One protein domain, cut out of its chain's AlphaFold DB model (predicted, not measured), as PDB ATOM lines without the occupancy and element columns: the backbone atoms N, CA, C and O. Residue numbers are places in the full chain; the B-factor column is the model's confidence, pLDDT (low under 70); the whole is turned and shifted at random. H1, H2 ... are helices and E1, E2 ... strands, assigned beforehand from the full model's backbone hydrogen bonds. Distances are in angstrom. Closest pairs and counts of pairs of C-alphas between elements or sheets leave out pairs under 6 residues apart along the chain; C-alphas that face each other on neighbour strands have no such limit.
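AT A GLANCE: This is residues 4 to 84 of the 86 residues of an uncharacterized protein of uncultured Chloroflexi bacterium (UniProt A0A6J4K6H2). A long, strongly twisted sheet is built along the strand E5, with the helix H1 over one face and the E4 and E5 hairpin reaching out as one end of the long axis. The printed part has 81 residues, with one named helix and five named strands, H1 coming along the chain after E2 and before E3; the class is mostly strand, and the strands make a branched sheet with the antiparallel neighbour pairs E1 and E2, E1 and E5, E3 and E5, and E4 and E5. The whole is elongated, 52 by 26 by 19 A, yet only just compact, close to loose, with a radius of gyration of the C-alphas of 13.9 A.

IN THESE COORDINATES: Find C-alpha 4 at (228.602, 178.687, 190.819); from there E1, residues 4 to 14, runs 32.3 A. Next come E2, residues 17 to 23, 18.0 A, and H1, residues 37 to 46, 14.3 A. E3, residues 50 to 56, spans 18.6 A, and E4, residues 61 to 65, 12.4 A. E5, residues 68 to 83, runs 45.9 A to C-alpha 83 at (225.793, 180.652, 186.312).

HOW THE PARTS SIT: Look beside E5: E1 lies on one side (N 9 to O 77, 2.9 A), E3 (N 52 to O 78, 2.8 A) and E4 (N 63 to O 70, 2.8 A) on the other side. E2 forms a hairpin with E1, at 144 degrees, with N 12 and O 19 at 2.9 A. H1 is on the sheet at a height of 7.8 A, over E5 and only just not over E3, and runs along the strands, at 12 degrees to E5 on the local plane. Its closest C-alphas to E2 are Pro 37 and Val 20, 5.6 A. In H1 every O i to N i+4 pair is within hydrogen-bond range.

THE WHOLE: The C-alphas farthest apart, of Gly 67 and Leu 84, are 52.2 A apart. The printed part has no cut; the link from E2 to H1 is long, and no printed residue is under 70 in pLDDT.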
ATOM      1  N   TRP A   4     229.241 177.956 189.721       93.94
ATOM      2  CA  TRP A   4     228.602 178.687 190.819       93.94
ATOM      3  C   TRP A   4     229.245 180.059 191.002       93.94
ATOM      4  O   TRP A   4     230.472 180.184 190.989       93.94
ATOM      5  N   GLU A   5     228.408 181.076 191.182       95.81
ATOM      6  CA  GLU A   5     228.801 182.389 191.687       95.81
ATOM      7  C   GLU A   5     228.499 182.470 193.181       95.81
ATOM      8  O   GLU A   5     227.553 181.845 193.661       95.81
ATOM      9  N   TYR A   6     229.299 183.252 193.904       95.56
ATOM     10  CA  TYR A   6     229.176 183.437 195.346       95.56
ATOM     11  C   TYR A   6     229.114 184.918 195.680       95.56
ATOM     12  O   TYR A   6     229.786 185.735 195.046       95.56
ATOM     13  N   ALA A   7     228.329 185.234 196.697       95.62
ATOM     14  CA  ALA A   7     228.229 186.564 197.257       95.62
ATOM     15  C   ALA A   7     228.187 186.493 198.781       95.62
ATOM     16  O   ALA A   7     227.915 185.439 199.364       95.62
ATOM     17  N   TYR A   8     228.460 187.620 199.429       95.50
ATOM     18  CA  TYR A   8     228.254 187.748 200.859       95.50
ATOM     19  C   TYR A   8     227.803 189.146 201.272       95.50
ATOM     20  O   TYR A   8     228.179 190.148 200.657       95.50
ATOM     21  N   LEU A   9     227.031 189.200 202.355       95.25
ATOM     22  CA  LEU A   9     226.694 190.424 203.070       95.25
ATOM     23  C   LEU A   9     227.425 190.421 204.405       95.25
ATOM     24  O   LEU A   9     227.445 189.404 205.101       95.25
ATOM     25  N   PHE A  10     227.982 191.566 204.779       94.00
ATOM     26  CA  PHE A  10     228.464 191.807 206.133       94.00
ATOM     27  C   PHE A  10     227.425 192.630 206.882       94.00
ATOM     28  O   PHE A  10     227.092 193.738 206.460       94.00
ATOM     29  N   VAL A  11     226.907 192.080 207.974       93.81
ATOM     30  CA  VAL A  11     225.776 192.632 208.716       93.81
ATOM     31  C   VAL A  11     226.219 192.971 210.131       93.81
ATOM     32  O   VAL A  11     226.732 192.106 210.835       93.81
ATOM     33  N   GLY A  12     226.016 194.215 210.554       91.50
ATOM     34  CA  GLY A  12     226.124 194.603 211.959       91.50
ATOM     35  C   GLY A  12     224.795 194.365 212.661       91.50
ATOM     36  O   GLY A  12     223.750 194.705 212.111       91.50
ATOM     37  N   MET A  13     224.827 193.782 213.856       89.75
ATOM     38  CA  MET A  13     223.644 193.528 214.675       89.75
ATOM     39  C   MET A  13     223.853 194.068 216.085       89.75
ATOM     40  O   MET A  13     224.921 193.877 216.667       89.75
ATOM     41  N   ARG A  14     222.826 194.709 216.643       88.69
ATOM     42  CA  ARG A  14     222.751 195.119 218.047       88.69
ATOM     43  C   ARG A  14     221.336 194.859 218.554       88.69
ATOM     44  O   ARG A  14     220.401 195.558 218.179       88.69
ATOM     45  N   GLY A  15     221.167 193.842 219.396       84.94
ATOM     46  CA  GLY A  15     219.835 193.390 219.802       84.94
ATOM     47  C   GLY A  15     218.998 192.979 218.584       84.94
ATOM     48  O   GLY A  15     219.406 192.103 217.824       84.94
ATOM     49  N   SER A  16     217.838 193.614 218.396       84.12
ATOM     50  CA  SER A  16     216.981 193.432 217.214       84.12
ATOM     51  C   SER A  16     217.385 194.288 216.011       84.12
ATOM     52  O   SER A  16     216.908 194.039 214.902       84.12
ATOM     53  N   ASP A  17     218.240 195.291 216.204       87.00
ATOM     54  CA  ASP A  17     218.648 196.207 215.143       87.00
ATOM     55  C   ASP A  17     219.727 195.558 214.278       87.00
ATOM     56  O   ASP A  17     220.653 194.915 214.777       87.00
ATOM     57  N   HIS A  18     219.601 195.711 212.962       89.06
ATOM     58  CA  HIS A  18     220.471 195.061 211.991       89.06
ATOM     59  C   HIS A  18     220.686 195.962 210.773       89.06
ATOM     60  O   HIS A  18     219.740 196.530 210.233       89.06
ATOM     61  N   VAL A  19     221.940 196.094 210.338       90.88
ATOM     62  CA  VAL A  19     222.347 196.974 209.231       90.88
ATOM     63  C   VAL A  19     223.307 196.257 208.292       90.88
ATOM     64  O   VAL A  19     224.177 195.505 208.732       90.88
ATOM     65  N   VAL A  20     223.180 196.505 206.988       92.38
ATOM     66  CA  VAL A  20     224.140 196.010 205.995       92.38
ATOM     67  C   VAL A  20     225.343 196.948 205.956       92.38
ATOM     68  O   VAL A  20     225.244 198.084 205.510       92.38
ATOM     69  N   ALA A  21     226.494 196.464 206.413       89.56
ATOM     70  CA  ALA A  21     227.741 197.221 206.429       89.56
ATOM     71  C   ALA A  21     228.551 197.052 205.132       89.56
ATOM     72  O   ALA A  21     229.263 197.969 204.723       89.56
ATOM     73  N   SER A  22     228.463 195.897 204.461       91.44
ATOM     74  CA  SER A  22     229.076 195.713 203.138       91.44
ATOM     75  C   SER A  22     228.394 194.633 202.299       91.44
ATOM     76  O   SER A  22     227.793 193.703 202.839       91.44
ATOM     77  N   LEU A  23     228.544 194.744 200.976       91.62
ATOM     78  CA  LEU A  23     228.124 193.753 199.982       91.62
ATOM     79  C   LEU A  23     229.324 193.344 199.136       91.62
ATOM     80  O   LEU A  23     229.951 194.189 198.496       91.62
ATOM     81  N   ASN A  24     229.666 192.056 199.132       91.94
ATOM     82  CA  ASN A  24     230.831 191.520 198.419       91.94
ATOM     83  C   ASN A  24     232.127 192.298 198.715       91.94
ATOM     84  O   ASN A  24     232.937 192.553 197.823       91.94
ATOM     85  N   GLY A  25     232.296 192.720 199.972       87.12
ATOM     86  CA  GLY A  25     233.466 193.467 200.448       87.12
ATOM     87  C   GLY A  25     233.466 194.950 200.094       87.12
ATOM     88  O   GLY A  25     234.425 195.646 200.414       87.12
ATOM     89  N   ARG A  26     232.407 195.451 199.452       90.50
ATOM     90  CA  ARG A  26     232.221 196.879 199.191       90.50
ATOM     91  C   ARG A  26     231.406 197.486 200.327       90.50
ATOM     92  O   ARG A  26     230.256 197.070 200.500       90.50
ATOM     93  N   PRO A  27     231.973 198.421 201.108       89.38
ATOM     94  CA  PRO A  27     231.228 199.112 202.148       89.38
ATOM     95  C   PRO A  27     229.977 199.764 201.568       89.38
ATOM     96  O   PRO A  27     230.022 200.346 200.481       89.38
ATOM     97  N   VAL A  28     228.870 199.651 202.290       88.19
ATOM     98  CA  VAL A  28     227.630 200.347 201.962       88.19
ATOM     99  C   VAL A  28     227.585 201.620 202.793       88.19
ATOM    100  O   VAL A  28     227.853 201.595 203.994       88.19
ATOM    101  N   ASP A  29     227.266 202.742 202.156       84.31
ATOM    102  CA  ASP A  29     226.978 203.967 202.887       84.31
ATOM    103  C   ASP A  29     225.597 203.848 203.535       84.31
ATOM    104  O   ASP A  29     224.567 203.983 202.875       84.31
ATOM    105  N   ILE A  30     225.594 203.581 204.838       76.75
ATOM    106  CA  ILE A  30     224.386 203.340 205.631       76.75
ATOM    107  C   ILE A  30     223.481 204.585 205.666       76.75
ATOM    108  O   ILE A  30     222.269 204.452 205.811       76.75
ATOM    109  N   GLN A  31     224.032 205.795 205.500       80.50
ATOM    110  CA  GLN A  31     223.217 207.017 205.464       80.50
ATOM    111  C   GLN A  31     222.416 207.128 204.166       80.50
ATOM    112  O   GLN A  31     221.292 207.625 204.171       80.50
ATOM    113  N   ASN A  32     222.992 206.648 203.064       79.88
ATOM    114  CA  ASN A  32     222.410 206.740 201.728       79.88
ATOM    115  C   ASN A  32     221.700 205.453 201.285       79.88
ATOM    116  O   ASN A  32     220.969 205.467 200.295       79.88
ATOM    117  N   ASN A  33     221.888 204.348 202.009       74.94
ATOM    118  CA  ASN A  33     221.217 203.085 201.756       74.94
ATOM    119  C   ASN A  33     220.706 202.459 203.072       74.94
ATOM    120  O   ASN A  33     221.437 201.706 203.719       74.94
ATOM    121  N   PRO A  34     219.444 202.733 203.457       81.62
ATOM    122  CA  PRO A  34     218.853 202.240 204.698       81.62
ATOM    123  C   PRO A  34     218.319 200.800 204.589       81.62
ATOM    124  O   PRO A  34     217.503 200.393 205.413       81.62
ATOM    125  N   GLN A  35     218.717 200.036 203.566       87.88
ATOM    126  CA  GLN A  35     218.238 198.670 203.382       87.88
ATOM    127  C   GLN A  35     218.598 197.785 204.575       87.88
ATOM    128  O   GLN A  35     219.753 197.701 205.008       87.88
ATOM    129  N   THR A  36     217.599 197.056 205.064       90.50
ATOM    130  CA  THR A  36     217.836 195.982 206.017       90.50
ATOM    131  C   THR A  36     218.500 194.799 205.304       90.50
ATOM    132  O   THR A  36     218.341 194.611 204.093       90.50
ATOM    133  N   PRO A  37     219.218 193.938 206.040       90.88
ATOM    134  CA  PRO A  37     219.663 192.644 205.532       90.88
ATOM    135  C   PRO A  37     218.571 191.848 204.805       90.88
ATOM    136  O   PRO A  37     218.864 191.217 203.791       90.88
ATOM    137  N   TRP A  38     217.319 191.906 205.276       91.12
ATOM    138  CA  TRP A  38     216.195 191.231 204.623       91.12
ATOM    139  C   TRP A  38     215.832 191.851 203.279       91.12
ATOM    140  O   TRP A  38     215.599 191.107 202.331       91.12
ATOM    141  N   ASP A  39     215.847 193.179 203.164       93.00
ATOM    142  CA  ASP A  39     215.595 193.857 201.887       93.00
ATOM    143  C   ASP A  39     216.622 193.432 200.840       93.00
ATOM    144  O   ASP A  39     216.256 193.043 199.730       93.00
ATOM    145  N   VAL A  40     217.904 193.419 201.216       92.69
ATOM    146  CA  VAL A  40     218.969 192.994 200.303       92.69
ATOM    147  C   VAL A  40     218.830 191.518 199.940       92.69
ATOM    148  O   VAL A  40     218.926 191.175 198.763       92.69
ATOM    149  N   MET A  41     218.572 190.634 200.908       93.50
ATOM    150  CA  MET A  41     218.378 189.210 200.617       93.50
ATOM    151  C   MET A  41     217.168 188.953 199.723       93.50
ATOM    152  O   MET A  41     217.249 188.095 198.850       93.50
ATOM    153  N   ASN A  42     216.078 189.706 199.881       94.69
ATOM    154  CA  ASN A  42     214.913 189.606 199.005       94.69
ATOM    155  C   ASN A  42     215.245 190.050 197.576       94.69
ATOM    156  O   ASN A  42     214.902 189.349 196.623       94.69
ATOM    157  N   THR A  43     215.950 191.175 197.412       94.38
ATOM    158  CA  THR A  43     216.421 191.631 196.095       94.38
ATOM    159  C   THR A  43     217.341 190.594 195.450       94.38
ATOM    160  O   THR A  43     217.116 190.194 194.311       94.38
ATOM    161  N   MET A  44     218.329 190.090 196.189       94.50
ATOM    162  CA  MET A  44     219.243 189.065 195.688       94.50
ATOM    163  C   MET A  44     218.510 187.750 195.373       94.50
ATOM    164  O   MET A  44     218.787 187.119 194.357       94.50
ATOM    165  N   GLY A  45     217.530 187.356 196.185       95.19
ATOM    166  CA  GLY A  45     216.679 186.196 195.921       95.19
ATOM    167  C   GLY A  45     215.922 186.313 194.599       95.19
ATOM    168  O   GLY A  45     215.893 185.364 193.818       95.19
ATOM    169  N   ALA A  46     215.387 187.499 194.293       95.44
ATOM    170  CA  ALA A  46     214.744 187.777 193.008       95.44
ATOM    171  C   ALA A  46     215.722 187.700 191.815       95.44
ATOM    172  O   ALA A  46     215.315 187.365 190.706       95.44
ATOM    173  N   GLU A  47     217.015 187.948 192.042       93.88
ATOM    174  CA  GLU A  47     218.098 187.761 191.061       93.88
ATOM    175  C   GLU A  47     218.634 186.313 190.995       93.88
ATOM    176  O   GLU A  47     219.638 186.043 190.324       93.88
ATOM    177  N   GLY A  48     217.991 185.378 191.703       94.94
ATOM    178  CA  GLY A  48     218.345 183.959 191.719       94.94
ATOM    179  C   GLY A  48     219.450 183.584 192.707       94.94
ATOM    180  O   GLY A  48     220.002 182.489 192.601       94.94
ATOM    181  N   TRP A  49     219.806 184.466 193.647       96.62
ATOM    182  CA  TRP A  49     220.711 184.117 194.740       96.62
ATOM    183  C   TRP A  49     220.005 183.299 195.819       96.62
ATOM    184  O   TRP A  49     218.937 183.646 196.308       96.62
ATOM    185  N   GLU A  50     220.663 182.235 196.249       96.12
ATOM    186  CA  GLU A  50     220.220 181.353 197.315       96.12
ATOM    187  C   GLU A  50     221.050 181.609 198.569       96.12
ATOM    188  O   GLU A  50     222.284 181.627 198.517       96.12
ATOM    189  N   PHE A  51     220.379 181.761 199.709       95.94
ATOM    190  CA  PHE A  51     221.040 181.807 201.006       95.94
ATOM    191  C   PHE A  51     221.671 180.451 201.342       95.94
ATOM    192  O   PHE A  51     221.037 179.404 201.214       95.94
ATOM    193  N   VAL A  52     222.927 180.475 201.785       96.44
ATOM    194  CA  VAL A  52     223.693 179.275 202.145       96.44
ATOM    195  C   VAL A  52     223.835 179.160 203.656       96.44
ATOM    196  O   VAL A  52     223.507 178.126 204.231       96.44
ATOM    197  N   ALA A  53     224.362 180.204 204.294       95.50
ATOM    198  CA  ALA A  53     224.642 180.209 205.723       95.50
ATOM    199  C   ALA A  53     224.786 181.639 206.246       95.50
ATOM    200  O   ALA A  53     225.244 182.526 205.527       95.50
ATOM    201  N   ALA A  54     224.467 181.834 207.524       94.31
ATOM    202  CA  ALA A  54     224.804 183.034 208.276       94.31
ATOM    203  C   ALA A  54     225.726 182.618 209.416       94.31
ATOM    204  O   ALA A  54     225.390 181.727 210.197       94.31
ATOM    205  N   VAL A  55     226.900 183.235 209.483       94.06
ATOM    206  CA  VAL A  55     227.933 182.876 210.454       94.06
ATOM    207  C   VAL A  55     228.266 184.110 211.286       94.06
ATOM    208  O   VAL A  55     228.589 185.150 210.703       94.06
ATOM    209  N   PRO A  56     228.198 184.033 212.627       91.50
ATOM    210  CA  PRO A  56     228.653 185.125 213.467       91.50
ATOM    211  C   PRO A  56     230.174 185.244 213.362       91.50
ATOM    212  O   PRO A  56     230.902 184.251 213.321       91.50
ATOM    213  N   THR A  57     230.661 186.474 213.345       88.50
ATOM    214  CA  THR A  57     232.085 186.774 213.464       88.50
ATOM    215  C   THR A  57     232.440 187.040 214.924       88.50
ATOM    216  O   THR A  57     231.605 187.471 215.721       88.50
ATOM    217  N   SER A  58     233.691 186.758 215.279       83.19
ATOM    218  CA  SER A  58     234.243 187.088 216.591       83.19
ATOM    219  C   SER A  58     234.982 188.431 216.519       83.19
ATOM    220  O   SER A  58     235.703 188.651 215.541       83.19
ATOM    221  N   PRO A  59     234.866 189.304 217.536       82.00
ATOM    222  CA  PRO A  59     234.162 189.090 218.803       82.00
ATOM    223  C   PRO A  59     232.665 189.435 218.750       82.00
ATOM    224  O   PRO A  59     232.264 190.426 218.147       82.00
ATOM    225  N   LEU A  60     231.858 188.654 219.475       84.50
ATOM    226  CA  LEU A  60     230.527 189.066 219.926       84.50
ATOM    227  C   LEU A  60     230.679 189.773 221.278       84.50
ATOM    228  O   LEU A  60     231.399 189.287 222.154       84.50
ATOM    229  N   GLN A  61     230.020 190.909 221.453       88.00
ATOM    230  CA  GLN A  61     230.100 191.728 222.657       88.00
ATOM    231  C   GLN A  61     228.722 191.860 223.297       88.00
ATOM    232  O   GLN A  61     227.718 192.005 222.613       88.00
ATOM    233  N   ASN A  62     228.665 191.842 224.626       86.25
ATOM    234  CA  ASN A  62     227.455 192.223 225.344       86.25
ATOM    235  C   ASN A  62     227.550 193.709 225.691       86.25
ATOM    236  O   ASN A  62     228.429 194.103 226.457       86.25
ATOM    237  N   THR A  63     226.644 194.519 225.157       84.06
ATOM    238  CA  THR A  63     226.532 195.951 225.454       84.06
ATOM    239  C   THR A  63     225.255 196.240 226.247       84.06
ATOM    240  O   THR A  63     224.415 195.357 226.429       84.06
ATOM    241  N   ARG A  64     225.112 197.455 226.787       85.81
ATOM    242  CA  ARG A  64     223.890 197.894 227.476       85.81
ATOM    243  C   ARG A  64     223.166 198.942 226.643       85.81
ATOM    244  O   ARG A  64     223.746 199.977 226.329       85.81
ATOM    245  N   GLN A  65     221.889 198.709 226.363       80.69
ATOM    246  CA  GLN A  65     221.003 199.648 225.679       80.69
ATOM    247  C   GLN A  65     219.738 199.818 226.519       80.69
ATOM    248  O   GLN A  65     219.110 198.836 226.893       80.69
ATOM    249  N   ALA A  66     219.402 201.059 226.884       82.75
ATOM    250  CA  ALA A  66     218.240 201.376 227.728       82.75
ATOM    251  C   ALA A  66     218.152 200.586 229.060       82.75
ATOM    252  O   ALA A  66     217.071 200.397 229.605       82.75
ATOM    253  N   GLY A  67     219.292 200.148 229.607       84.31
ATOM    254  CA  GLY A  67     219.353 199.357 230.843       84.31
ATOM    255  C   GLY A  67     219.290 197.840 230.642       84.31
ATOM    256  O   GLY A  67     219.579 197.107 231.585       84.31
ATOM    257  N   GLU A  68     219.017 197.365 229.426       85.94
ATOM    258  CA  GLU A  68     219.021 195.945 229.073       85.94
ATOM    259  C   GLU A  68     220.363 195.524 228.469       85.94
ATOM    260  O   GLU A  68     221.037 196.302 227.787       85.94
ATOM    261  N   GLN A  69     220.774 194.285 228.738       87.12
ATOM    262  CA  GLN A  69     221.960 193.697 228.123       87.12
ATOM    263  C   GLN A  69     221.588 193.182 226.730       87.12
ATOM    264  O   GLN A  69     220.751 192.292 226.605       87.12
ATOM    265  N   VAL A  70     222.221 193.726 225.694       89.06
ATOM    266  CA  VAL A  70     221.996 193.342 224.296       89.06
ATOM    267  C   VAL A  70     223.287 192.825 223.677       89.06
ATOM    268  O   VAL A  70     224.381 193.298 223.989       89.06
ATOM    269  N   VAL A  71     223.162 191.834 222.798       87.56
ATOM    270  CA  VAL A  71     224.297 191.305 222.040       87.56
ATOM    271  C   VAL A  71     224.563 192.229 220.859       87.56
ATOM    272  O   VAL A  71     223.655 192.548 220.094       87.56
ATOM    273  N   GLU A  72     225.812 192.640 220.715       90.38
ATOM    274  CA  GLU A  72     226.346 193.362 219.574       90.38
ATOM    275  C   GLU A  72     227.390 192.495 218.874       90.38
ATOM    276  O   GLU A  72     228.235 191.861 219.509       90.38
ATOM    277  N   GLY A  73     227.333 192.442 217.551       91.31
ATOM    278  CA  GLY A  73     228.284 191.663 216.781       91.31
ATOM    279  C   GLY A  73     228.065 191.779 215.289       91.31
ATOM    280  O   GLY A  73     227.107 192.401 214.829       91.31
ATOM    281  N   TYR A  74     228.954 191.151 214.531       92.06
ATOM    282  CA  TYR A  74     228.841 191.117 213.080       92.06
ATOM    283  C   TYR A  74     228.603 189.706 212.581       92.06
ATOM    284  O   TYR A  74     229.115 188.741 213.146       92.06
ATOM    285  N   TRP A  75     227.867 189.606 211.488       93.75
ATOM    286  CA  TRP A  75     227.516 188.365 210.825       93.75
ATOM    287  C   TRP A  75     227.894 188.436 209.353       93.75
ATOM    288  O   TRP A  75     227.799 189.492 208.726       93.75
ATOM    289  N   ILE A  76     228.294 187.299 208.793       95.19
ATOM    290  CA  ILE A  76     228.488 187.138 207.352       95.19
ATOM    291  C   ILE A  76     227.393 186.220 206.828       95.19
ATOM    292  O   ILE A  76     227.261 185.084 207.282       95.19
ATOM    293  N   PHE A  77     226.625 186.717 205.869       96.19
ATOM    294  CA  PHE A  77     225.589 185.966 205.173       96.19
ATOM    295  C   PHE A  77     226.157 185.554 203.826       96.19
ATOM    296  O   PHE A  77     226.480 186.418 203.018       96.19
ATOM    297  N   TYR A  78     226.294 184.256 203.586       96.94
ATOM    298  CA  TYR A  78     226.791 183.705 202.332       96.94
ATOM    299  C   TYR A  78     225.636 183.347 201.408       96.94
ATOM    300  O   TYR A  78     224.664 182.717 201.832       96.94
ATOM    301  N   LEU A  79     225.781 183.698 200.132       97.25
ATOM    302  CA  LEU A  79     224.849 183.348 199.072       97.25
ATOM    303  C   LEU A  79     225.582 182.715 197.899       97.25
ATOM    304  O   LEU A  79     226.771 182.956 197.674       97.25
ATOM    305  N   LYS A  80     224.845 181.928 197.120       96.94
ATOM    306  CA  LYS A  80     225.322 181.351 195.865       96.94
ATOM    307  C   LYS A  80     224.252 181.445 194.786       96.94
ATOM    308  O   LYS A  80     223.074 181.501 195.107       96.94
ATOM    309  N   ARG A  81     224.641 181.392 193.518       96.06
ATOM    310  CA  ARG A  81     223.704 181.154 192.408       96.06
ATOM    311  C   ARG A  81     224.362 180.372 191.278       96.06
ATOM    312  O   ARG A  81     225.581 180.487 191.103       96.06
ATOM    313  N   PRO A  82     223.604 179.580 190.504       94.25
ATOM    314  CA  PRO A  82     224.143 178.953 189.311       94.25
ATOM    315  C   PRO A  82     224.369 180.012 188.224       94.25
ATOM    316  O   PRO A  82     223.509 180.849 187.955       94.25
ATOM    317  N   ARG A  83     225.521 179.949 187.562       88.56
ATOM    318  CA  ARG A  83     225.793 180.652 186.312       88.56
ATOM    319  C   ARG A  83     225.669 179.642 185.182       88.56
ATOM    320  O   ARG A  83     226.418 178.664 185.127       88.56
ATOM    321  N   LEU A  84     224.698 179.873 184.308       77.25
ATOM    322  CA  LEU A  84     224.600 179.150 183.049       77.25
ATOM    323  C   LEU A  84     225.604 179.801 182.097       77.25
ATOM    324  O   LEU A  84     225.429 180.954 181.707       77.25
TER     325      LEU A  84